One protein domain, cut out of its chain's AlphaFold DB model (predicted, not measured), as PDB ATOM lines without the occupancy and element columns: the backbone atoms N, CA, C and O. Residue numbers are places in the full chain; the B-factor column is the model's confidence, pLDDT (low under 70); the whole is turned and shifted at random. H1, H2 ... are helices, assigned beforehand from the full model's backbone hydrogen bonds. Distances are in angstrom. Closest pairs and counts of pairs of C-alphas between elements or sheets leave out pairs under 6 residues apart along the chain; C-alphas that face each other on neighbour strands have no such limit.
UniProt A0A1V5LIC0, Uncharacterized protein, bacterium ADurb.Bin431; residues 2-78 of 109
ATOM      1  N   ALA A   2     -19.470  28.194 -28.163       95.25
ATOM      2  CA  ALA A   2     -20.645  28.814 -28.785       95.25
ATOM      3  C   ALA A   2     -21.822  27.835 -29.006       95.25
ATOM      4  O   ALA A   2     -22.930  28.132 -28.585       95.25
ATOM      5  N   ARG A   3     -21.562  26.625 -29.529       97.38
ATOM      6  CA  ARG A   3     -22.584  25.566 -29.685       97.38
ATOM      7  C   ARG A   3     -23.274  25.181 -28.364       97.38
ATOM      8  O   ARG A   3     -24.493  25.133 -28.297       97.38
ATOM      9  N   ALA A   4     -22.509  25.033 -27.277       97.25
ATOM     10  CA  ALA A   4     -23.071  24.776 -25.947       97.25
ATOM     11  C   ALA A   4     -23.946  25.943 -25.455       97.25
ATOM     12  O   ALA A   4     -25.039  25.710 -24.949       97.25
ATOM     13  N   ILE A   5     -23.506  27.192 -25.659       98.00
ATOM     14  CA  ILE A   5     -24.315  28.379 -25.342       98.00
ATOM     15  C   ILE A   5     -25.638  28.337 -26.112       98.00
ATOM     16  O   ILE A   5     -26.685  28.543 -25.510       98.00
ATOM     17  N   TYR A   6     -25.601  28.011 -27.410       98.50
ATOM     18  CA  TYR A   6     -26.805  27.853 -28.222       98.50
ATOM     19  C   TYR A   6     -27.745  26.783 -27.665       98.50
ATOM     20  O   TYR A   6     -28.910  27.072 -27.418       98.50
ATOM     21  N   ARG A   7     -27.242  25.566 -27.426       98.50
ATOM     22  CA  ARG A   7     -28.037  24.441 -26.913       98.50
ATOM     23  C   ARG A   7     -28.746  24.798 -25.609       98.50
ATOM     24  O   ARG A   7     -29.947  24.579 -25.476       98.50
ATOM     25  N   HIS A   8     -28.018  25.381 -24.661       98.19
ATOM     26  CA  HIS A   8     -28.597  25.803 -23.389       98.19
ATOM     27  C   HIS A   8     -29.590  26.957 -23.569       98.19
ATOM     28  O   HIS A   8     -30.670  26.914 -22.980       98.19
ATOM     29  N   ALA A   9     -29.280  27.941 -24.419       98.06
ATOM     30  CA  ALA A   9     -30.195  29.041 -24.706       98.06
ATOM     31  C   ALA A   9     -31.496  28.556 -25.363       98.06
ATOM     32  O   ALA A   9     -32.573  28.998 -24.981       98.06
ATOM     33  N   HIS A  10     -31.406  27.597 -26.283       98.38
ATOM     34  CA  HIS A  10     -32.555  26.957 -26.916       98.38
ATOM     35  C   HIS A  10     -33.416  26.205 -25.892       98.38
ATOM     36  O   HIS A  10     -34.635  26.328 -25.906       98.38
ATOM     37  N   SER A  11     -32.804  25.461 -24.961       97.81
ATOM     38  CA  SER A  11     -33.549  24.759 -23.898       97.81
ATOM     39  C   SER A  11     -34.215  25.698 -22.882       97.81
ATOM     40  O   SER A  11     -35.201  25.325 -22.258       97.81
ATOM     41  N   ARG A  12     -33.691  26.920 -22.729       97.62
ATOM     42  CA  ARG A  12     -34.178  27.957 -21.804       97.62
ATOM     43  C   ARG A  12     -34.822  29.130 -22.548       97.62
ATOM     44  O   ARG A  12     -34.807  30.255 -22.053       97.62
ATOM     45  N   TYR A  13     -35.362  28.875 -23.742       96.69
ATOM     46  CA  TYR A  13     -35.855  29.912 -24.648       96.69
ATOM     47  C   TYR A  13     -36.821  30.879 -23.953       96.69
ATOM     48  O   TYR A  13     -36.575  32.083 -23.948       96.69
ATOM     49  N   GLU A  14     -37.873  30.360 -23.314       95.12
ATOM     50  CA  GLU A  14     -38.893  31.184 -22.655       95.12
ATOM     51  C   GLU A  14     -38.299  32.077 -21.560       95.12
ATOM     52  O   GLU A  14     -38.535  33.285 -21.538       95.12
ATOM     53  N   GLU A  15     -37.483  31.499 -20.677       97.00
ATOM     54  CA  GLU A  15     -36.844  32.205 -19.565       97.00
ATOM     55  C   GLU A  15     -35.941  33.344 -20.058       97.00
ATOM     56  O   GLU A  15     -35.991  34.465 -19.543       97.00
ATOM     57  N   LEU A  16     -35.113  33.060 -21.066       96.62
ATOM     58  CA  LEU A  16     -34.132  34.008 -21.584       96.62
ATOM     59  C   LEU A  16     -34.777  35.099 -22.435       96.62
ATOM     60  O   LEU A  16     -34.304  36.232 -22.406       96.62
ATOM     61  N   CYS A  17     -35.854  34.782 -23.154       96.19
ATOM     62  CA  CYS A  17     -36.545  35.709 -24.044       96.19
ATOM     63  C   CYS A  17     -37.541  36.615 -23.315       96.19
ATOM     64  O   CYS A  17     -37.694  37.773 -23.700       96.19
ATOM     65  N   LYS A  18     -38.187  36.136 -22.241       96.06
ATOM     66  CA  LYS A  18     -39.243  36.869 -21.519       96.06
ATOM     67  C   LYS A  18     -38.878  38.318 -21.143       96.06
ATOM     68  O   LYS A  18     -39.708  39.193 -21.383       96.06
ATOM     69  N   PRO A  19     -37.677  38.633 -20.618       95.56
ATOM     70  CA  PRO A  19     -37.310  40.012 -20.273       95.56
ATOM     71  C   PRO A  19     -37.108  40.934 -21.484       95.56
ATOM     72  O   PRO A  19     -37.075  42.149 -21.321       95.56
ATOM     73  N   TYR A  20     -36.950  40.363 -22.680       95.31
ATOM     74  CA  TYR A  20     -36.655  41.074 -23.924       95.31
ATOM     75  C   TYR A  20     -37.784  40.956 -24.952       95.31
ATOM     76  O   TYR A  20     -37.597  41.356 -26.097       95.31
ATOM     77  N   ALA A  21     -38.951  40.432 -24.564       93.19
ATOM     78  CA  ALA A  21     -40.055  40.123 -25.476       93.19
ATOM     79  C   ALA A  21     -40.535  41.329 -26.306       93.19
ATOM     80  O   ALA A  21     -41.066  41.153 -27.393       93.19
ATOM     81  N   THR A  22     -40.327  42.557 -25.822       95.62
ATOM     82  CA  THR A  22     -40.693  43.791 -26.534       95.62
ATOM     83  C   THR A  22     -39.672  44.234 -27.586       95.62
ATOM     84  O   THR A  22     -39.961  45.148 -28.354       95.62
ATOM     85  N   VAL A  23     -38.474  43.638 -27.614       94.75
ATOM     86  CA  VAL A  23     -37.343  44.071 -28.457       94.75
ATOM     87  C   VAL A  23     -36.700  42.941 -29.267       94.75
ATOM     88  O   VAL A  23     -35.732  43.181 -29.992       94.75
ATOM     89  N   ILE A  24     -37.212  41.715 -29.155       94.94
ATOM     90  CA  ILE A  24     -36.795  40.572 -29.975       94.94
ATOM     91  C   ILE A  24     -37.943  40.137 -30.882       94.94
ATOM     92  O   ILE A  24     -39.106  40.316 -30.540       94.94
ATOM     93  N   ASP A  25     -37.598  39.543 -32.017       96.38
ATOM     94  CA  ASP A  25     -38.544  39.067 -33.028       96.38
ATOM     95  C   ASP A  25     -38.080  37.683 -33.497       96.38
ATOM     96  O   ASP A  25     -37.641  37.490 -34.632       96.38
ATOM     97  N   ILE A  26     -38.046  36.744 -32.545       97.44
ATOM     98  CA  ILE A  26     -37.589  35.377 -32.786       97.44
ATOM     99  C   ILE A  26     -38.793  34.511 -33.138       97.44
ATOM    100  O   ILE A  26     -39.703  34.341 -32.329       97.44
ATOM    101  N   ASP A  27     -38.737  33.899 -34.314       97.12
ATOM    102  CA  ASP A  27     -39.600  32.796 -34.713       97.12
ATOM    103  C   ASP A  27     -38.932  31.459 -34.329       97.12
ATOM    104  O   ASP A  27     -37.924  31.081 -34.945       97.12
ATOM    105  N   PRO A  28     -39.465  30.714 -33.336       95.12
ATOM    106  CA  PRO A  28     -38.895  29.437 -32.918       95.12
ATOM    107  C   PRO A  28     -38.846  28.390 -34.033       95.12
ATOM    108  O   PRO A  28     -37.947  27.554 -34.032       95.12
ATOM    109  N   ALA A  29     -39.752  28.446 -35.017       97.12
ATOM    110  CA  ALA A  29     -39.750  27.514 -36.145       97.12
ATOM    111  C   ALA A  29     -38.575  27.752 -37.109       97.12
ATOM    112  O   ALA A  29     -38.267  26.903 -37.946       97.12
ATOM    113  N   ARG A  30     -37.903  28.905 -36.999       97.56
ATOM    114  CA  ARG A  30     -36.734  29.280 -37.810       97.56
ATOM    115  C   ARG A  30     -35.420  29.088 -37.058       97.56
ATOM    116  O   ARG A  30     -34.363  29.458 -37.576       97.56
ATOM    117  N   LEU A  31     -35.468  28.519 -35.854       98.19
ATOM    118  CA  LEU A  31     -34.287  28.106 -35.113       98.19
ATOM    119  C   LEU A  31     -33.858  26.693 -35.553       98.19
ATOM    120  O   LEU A  31     -34.688  25.786 -35.573       98.19
ATOM    121  N   PRO A  32     -32.577  26.486 -35.907       98.06
ATOM    122  CA  PRO A  32     -32.048  25.150 -36.189       98.06
ATOM    123  C   PRO A  32     -32.090  24.271 -34.933       98.06
ATOM    124  O   PRO A  32     -31.934  24.754 -33.811       98.06
ATOM    125  N   ALA A  33     -32.245  22.960 -35.101       98.19
ATOM    126  CA  ALA A  33     -32.249  22.058 -33.954       98.19
ATOM    127  C   ALA A  33     -30.880  22.086 -33.237       98.19
ATOM    128  O   ALA A  33     -29.840  22.105 -33.902       98.19
ATOM    129  N   PRO A  34     -30.818  22.027 -31.892       98.19
ATOM    130  CA  PRO A  34     -29.542  22.006 -31.173       98.19
ATOM    131  C   PRO A  34     -28.584  20.892 -31.621       98.19
ATOM    132  O   PRO A  34     -27.376  21.114 -31.679       98.19
ATOM    133  N   ASP A  35     -29.116  19.720 -31.982       98.25
ATOM    134  CA  ASP A  35     -28.322  18.586 -32.474       98.25
ATOM    135  C   ASP A  35     -27.699  18.865 -33.849       98.25
ATOM    136  O   ASP A  35     -26.563  18.470 -34.108       98.25
ATOM    137  N   GLU A  36     -28.396  19.616 -34.705       98.06
ATOM    138  CA  GLU A  36     -27.860  20.094 -35.981       98.06
ATOM    139  C   GLU A  36     -26.701  21.075 -35.743       98.06
ATOM    140  O   GLU A  36     -25.610  20.920 -36.297       98.06
ATOM    141  N   VAL A  37     -26.912  22.052 -34.854       98.31
ATOM    142  CA  VAL A  37     -25.926  23.096 -34.533       98.31
ATOM    143  C   VAL A  37     -24.665  22.522 -33.894       98.31
ATOM    144  O   VAL A  37     -23.563  23.033 -34.124       98.31
ATOM    145  N   ASP A  38     -24.787  21.446 -33.119       97.81
ATOM    146  CA  ASP A  38     -23.641  20.763 -32.520       97.81
ATOM    147  C   ASP A  38     -22.692  20.164 -33.570       97.81
ATOM    148  O   ASP A  38     -21.471  20.156 -33.354       97.81
ATOM    149  N   GLY A  39     -23.228  19.771 -34.729       97.56
ATOM    150  CA  GLY A  39     -22.474  19.291 -35.888       97.56
ATOM    151  C   GLY A  39     -21.840  20.393 -36.750       97.56
ATOM    152  O   GLY A  39     -20.985  20.104 -37.585       97.56
ATOM    153  N   TRP A  40     -22.203  21.665 -36.566       98.19
ATOM    154  CA  TRP A  40     -21.751  22.739 -37.454       98.19
ATOM    155  C   TRP A  40     -20.284  23.109 -37.288       98.19
ATOM    156  O   TRP A  40     -19.870  23.610 -36.245       98.19
ATOM    157  N   GLU A  41     -19.514  23.054 -38.368       97.62
ATOM    158  CA  GLU A  41     -18.171  23.635 -38.427       97.62
ATOM    159  C   GLU A  41     -18.137  25.129 -38.054       97.62
ATOM    160  O   GLU A  41     -19.082  25.883 -38.299       97.62
ATOM    161  N   ALA A  42     -17.008  25.595 -37.506       95.69
ATOM    162  CA  ALA A  42     -16.880  26.964 -36.985       95.69
ATOM    163  C   ALA A  42     -17.215  28.050 -38.027       95.69
ATOM    164  O   ALA A  42     -17.829  29.065 -37.696       95.69
ATOM    165  N   ARG A  43     -16.851  27.818 -39.298       96.56
ATOM    166  CA  ARG A  43     -17.163  28.722 -40.421       96.56
ATOM    167  C   ARG A  43     -18.666  28.863 -40.662       96.56
ATOM    168  O   ARG A  43     -19.133  29.965 -40.922       96.56
ATOM    169  N   HIS A  44     -19.407  27.762 -40.548       98.00
ATOM    170  CA  HIS A  44     -20.842  27.733 -40.796       98.00
ATOM    171  C   HIS A  44     -21.574  28.431 -39.650       98.00
ATOM    172  O   HIS A  44     -22.324  29.369 -39.886       98.00
ATOM    173  N   TYR A  45     -21.226  28.092 -38.404       98.31
ATOM    174  CA  TYR A  45     -21.750  28.771 -37.219       98.31
ATOM    175  C   TYR A  45     -21.551  30.295 -37.291       98.31
ATOM    176  O   TYR A  45     -22.461  31.074 -37.012       98.31
ATOM    177  N   ALA A  46     -20.355  30.745 -37.693       96.69
ATOM    178  CA  ALA A  46     -20.061  32.166 -37.839       96.69
ATOM    179  C   ALA A  46     -20.863  32.834 -38.972       96.69
ATOM    180  O   ALA A  46     -21.279  33.980 -38.801       96.69
ATOM    181  N   ALA A  47     -21.076  32.143 -40.097       97.69
ATOM    182  CA  ALA A  47     -21.873  32.644 -41.217       97.69
ATOM    183  C   ALA A  47     -23.352  32.810 -40.842       97.69
ATOM    184  O   ALA A  47     -23.954  33.816 -41.199       97.69
ATOM    185  N   VAL A  48     -23.901  31.876 -40.058       98.25
ATOM    186  CA  VAL A  48     -25.278  31.959 -39.553       98.25
ATOM    187  C   VAL A  48     -25.442  33.075 -38.517       98.25
ATOM    188  O   VAL A  48     -26.442  33.789 -38.519       98.25
ATOM    189  N   LEU A  49     -24.450  33.261 -37.637       97.50
ATOM    190  CA  LEU A  49     -24.521  34.213 -36.523       97.50
ATOM    191  C   LEU A  49     -24.259  35.677 -36.917       97.50
ATOM    192  O   LEU A  49     -24.824  36.601 -36.321       97.50
ATOM    193  N   ARG A  50     -23.305  35.921 -37.820       94.56
ATOM    194  CA  ARG A  50     -22.781  37.269 -38.074       94.56
ATOM    195  C   ARG A  50     -23.854  38.149 -38.707       94.56
ATOM    196  O   ARG A  50     -24.458  37.761 -39.691       94.56
ATOM    197  N   HIS A  51     -24.010  39.372 -38.192       93.38
ATOM    198  CA  HIS A  51     -24.926  40.354 -38.775       93.38
ATOM    199  C   HIS A  51     -24.406  40.856 -40.129       93.38
ATOM    200  O   HIS A  51     -23.698  41.867 -40.208       93.38
ATOM    201  N   ASP A  52     -24.738  40.110 -41.171       91.94
ATOM    202  CA  ASP A  52     -24.423  40.367 -42.565       91.94
ATOM    203  C   ASP A  52     -25.635  39.951 -43.403       91.94
ATOM    204  O   ASP A  52     -25.850  38.774 -43.662       91.94
ATOM    205  N   GLN A  53     -26.452  40.926 -43.803       92.25
ATOM    206  CA  GLN A  53     -27.668  40.668 -44.581       92.25
ATOM    207  C   GLN A  53     -27.372  40.151 -45.997       92.25
ATOM    208  O   GLN A  53     -28.270  39.617 -46.640       92.25
ATOM    209  N   SER A  54     -26.134  40.294 -46.485       94.38
ATOM    210  CA  SER A  54     -25.723  39.758 -47.787       94.38
ATOM    211  C   SER A  54     -25.337  38.277 -47.729       94.38
ATOM    212  O   SER A  54     -25.219  37.634 -48.768       94.38
ATOM    213  N   GLN A  55     -25.149  37.726 -46.524       96.81
ATOM    214  CA  GLN A  55     -24.789  36.331 -46.304       96.81
ATOM    215  C   GLN A  55     -26.046  35.444 -46.355       96.81
ATOM    216  O   GLN A  55     -26.877  35.550 -45.455       96.81
ATOM    217  N   PRO A  56     -26.184  34.512 -47.322       97.12
ATOM    218  CA  PRO A  56     -27.383  33.671 -47.435       97.12
ATOM    219  C   PRO A  56     -27.643  32.773 -46.222       97.12
ATOM    220  O   PRO A  56     -28.782  32.408 -45.958       97.12
ATOM    221  N   LEU A  57     -26.589  32.408 -45.484       97.81
ATOM    222  CA  LEU A  57     -26.711  31.599 -44.271       97.81
ATOM    223  C   LEU A  57     -27.147  32.405 -43.045       97.81
ATOM    224  O   LEU A  57     -27.479  31.805 -42.026       97.81
ATOM    225  N   TYR A  58     -27.114  33.739 -43.106       98.19
ATOM    226  CA  TYR A  58     -27.416  34.578 -41.956       98.19
ATOM    227  C   TYR A  58     -28.836  34.317 -41.452       98.19
ATOM    228  O   TYR A  58     -29.810  34.434 -42.195       98.19
ATOM    229  N   ASN A  59     -28.949  34.010 -40.161       98.31
ATOM    230  CA  ASN A  59     -30.229  33.787 -39.513       98.31
ATOM    231  C   ASN A  59     -30.430  34.812 -38.377       98.31
ATOM    232  O   ASN A  59     -29.780  34.708 -37.328       98.31
ATOM    233  N   PRO A  60     -31.328  35.805 -38.546       97.75
ATOM    234  CA  PRO A  60     -31.579  36.817 -37.521       97.75
ATOM    235  C   PRO A  60     -32.164  36.223 -36.230       97.75
ATOM    236  O   PRO A  60     -31.792  36.677 -35.148       97.75
ATOM    237  N   HIS A  61     -32.981  35.167 -36.330       98.25
ATOM    238  CA  HIS A  61     -33.584  34.449 -35.195       98.25
ATOM    239  C   HIS A  61     -32.509  33.785 -34.341       98.25
ATOM    240  O   HIS A  61     -32.427  33.988 -33.129       98.25
ATOM    241  N   PHE A  62     -31.602  33.064 -35.004       98.38
ATOM    242  CA  PHE A  62     -30.435  32.453 -34.369       98.38
ATOM    243  C   PHE A  62     -29.567  33.504 -33.669       98.38
ATOM    244  O   PHE A  62     -29.148  33.326 -32.522       98.38
ATOM    245  N   ARG A  63     -29.313  34.631 -34.345       97.75
ATOM    246  CA  ARG A  63     -28.513  35.721 -33.784       97.75
ATOM    247  C   ARG A  63     -29.164  36.330 -32.545       97.75
ATOM    248  O   ARG A  63     -28.456  36.575 -31.570       97.75
ATOM    249  N   GLN A  64     -30.467  36.599 -32.577       97.81
ATOM    250  CA  GLN A  64     -31.185  37.156 -31.432       97.81
ATOM    251  C   GLN A  64     -31.191  36.187 -30.246       97.81
ATOM    252  O   GLN A  64     -30.905  36.622 -29.131       97.81
ATOM    253  N   LEU A  65     -31.382  34.883 -30.479       98.12
ATOM    254  CA  LEU A  65     -31.303  33.887 -29.407       98.12
ATOM    255  C   LEU A  65     -29.912  33.856 -28.756       98.12
ATOM    256  O   LEU A  65     -29.796  33.880 -27.533       98.12
ATOM    257  N   ILE A  66     -28.839  33.873 -29.552       97.69
ATOM    258  CA  ILE A  66     -27.471  33.970 -29.014       97.69
ATOM    259  C   ILE A  66     -27.249  35.285 -28.263       97.69
ATOM    260  O   ILE A  66     -26.533  35.304 -27.263       97.69
ATOM    261  N   HIS A  67     -27.862  36.377 -28.722       95.81
ATOM    262  CA  HIS A  67     -27.747  37.675 -28.072       95.81
ATOM    263  C   HIS A  67     -28.350  37.664 -26.665       95.81
ATOM    264  O   HIS A  67     -27.674  38.080 -25.730       95.81
ATOM    265  N   VAL A  68     -29.563  37.130 -26.489       96.00
ATOM    266  CA  VAL A  68     -30.187  36.992 -25.156       96.00
ATOM    267  C   VAL A  68     -29.590  35.836 -24.341       96.00
ATOM    268  O   VAL A  68     -29.620  35.852 -23.112       96.00
ATOM    269  N   GLY A  69     -28.943  34.878 -25.011       96.06
ATOM    270  CA  GLY A  69     -28.188  33.775 -24.416       96.06
ATOM    271  C   GLY A  69     -26.890  34.178 -23.709       96.06
ATOM    272  O   GLY A  69     -26.197  33.310 -23.179       96.06
ATOM    273  N   TYR A  70     -26.544  35.469 -23.643       95.12
ATOM    274  CA  TYR A  70     -25.357  35.940 -22.917       95.12
ATOM    275  C   TYR A  70     -25.348  35.511 -21.437       95.12
ATOM    276  O   TYR A  70     -24.272  35.314 -20.874       95.12
ATOM    277  N   LYS A  71     -26.524  35.324 -20.814       95.56
ATOM    278  CA  LYS A  71     -26.649  34.811 -19.437       95.56
ATOM    279  C   LYS A  71     -26.037  33.420 -19.292       95.56
ATOM    280  O   LYS A  71     -25.261  33.196 -18.374       95.56
ATOM    281  N   VAL A  72     -26.285  32.536 -20.259       97.75
ATOM    282  CA  VAL A  72     -25.670  31.203 -20.308       97.75
ATOM    283  C   VAL A  72     -24.150  31.322 -20.388       97.75
ATOM    284  O   VAL A  72     -23.437  30.618 -19.688       97.75
ATOM    285  N   ALA A  73     -23.631  32.236 -21.213       96.56
ATOM    286  CA  ALA A  73     -22.190  32.464 -21.305       96.56
ATOM    287  C   ALA A  73     -21.592  32.976 -19.980       96.56
ATOM    288  O   ALA A  73     -20.490  32.572 -19.613       96.56
ATOM    289  N   ALA A  74     -22.319  33.830 -19.252       96.56
ATOM    290  CA  ALA A  74     -21.910  34.325 -17.939       96.56
ATOM    291  C   ALA A  74     -21.878  33.208 -16.880       96.56
ATOM    292  O   ALA A  74     -20.929  33.131 -16.102       96.56
ATOM    293  N   GLU A  75     -22.858  32.301 -16.896       97.69
ATOM    294  CA  GLU A  75     -22.920  31.127 -16.010       97.69
ATOM    295  C   GLU A  75     -21.744  30.153 -16.221       97.69
ATOM    296  O   GLU A  75     -21.393  29.402 -15.314       97.69
ATOM    297  N   MET A  76     -21.071  30.185 -17.380       97.06
ATOM    298  CA  MET A  76     -19.862  29.380 -17.627       97.06
ATOM    299  C   MET A  76     -18.620  29.876 -16.861       97.06
ATOM    300  O   MET A  76     -17.586  29.201 -16.894       97.06
ATOM    301  N   GLY A  77     -18.689  31.042 -16.211       97.38
ATOM    302  CA  GLY A  77     -17.658  31.553 -15.308       97.38
ATOM    303  C   GLY A  77     -16.266  31.654 -15.939       97.38
ATOM    304  O   GLY A  77     -16.098  32.140 -17.064       97.38
ATOM    305  N   GLU A  78     -15.252  31.180 -15.209       98.12
ATOM    306  CA  GLU A  78     -13.835  31.268 -15.594       98.12
ATOM    307  C   GLU A  78     -13.557  30.703 -16.986       98.12
ATOM    308  O   GLU A  78     -12.822  31.310 -17.761       98.12
TER     309      GLU A  78
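Overview. This is residues 2 to 78 of the 109 residues of an uncharacterized protein of bacterium ADurb.Bin431 (UniProt A0A1V5LIC0). Two helices, H1 and H5, meet at right angles in the core, with H3 and H6 packed on H1, and H2 and H4 on H5. The 77 printed residues hold six named helices, H1 to H6 in chain order, and no named strand: all helix. The whole is compact, radius of gyration of the C-alphas 12.0 A, spanning 31 by 30 by 21 A.

Arrangement. H1, residues 2 to 11, touches H5, residues 60 to 68, about perpendicular at 89 degrees; closest C-alphas Tyr 6 and Ile 66, 6.2 A. H1 touches H3, residues 34 to 38, at C-alphas Arg 7 and Pro 34, 5.1 A, and H6, residues 70 to 75, at Ile 5 and Val 72, 5.9 A. H5 touches H2, residues 13 to 20, at C-alphas Leu 16 and Val 68, 6.1 A, and H4, residues 42 to 49, at Leu 49 and Arg 63, 5.1 A. H2 and H4 are apart. Each O i to N i+4 pair is within hydrogen-bond range in H1, H3, H4, H5 and H6; in H2, 2 of 4.

Along the chain. H1 runs 14.4 A from C-alpha 2 at (-20.645, 28.814, -28.785); H5 measures 12.4 A. H6 ends at C-alpha 75, (-22.920, 31.127, -16.010).

Size, cuts and confidence. The farthest C-alphas, Ser 54 and Glu 78, are 35.4 A apart. The printed part has no cut; H2 to H3 is a long link. No printed residue is under 70 in pLDDT.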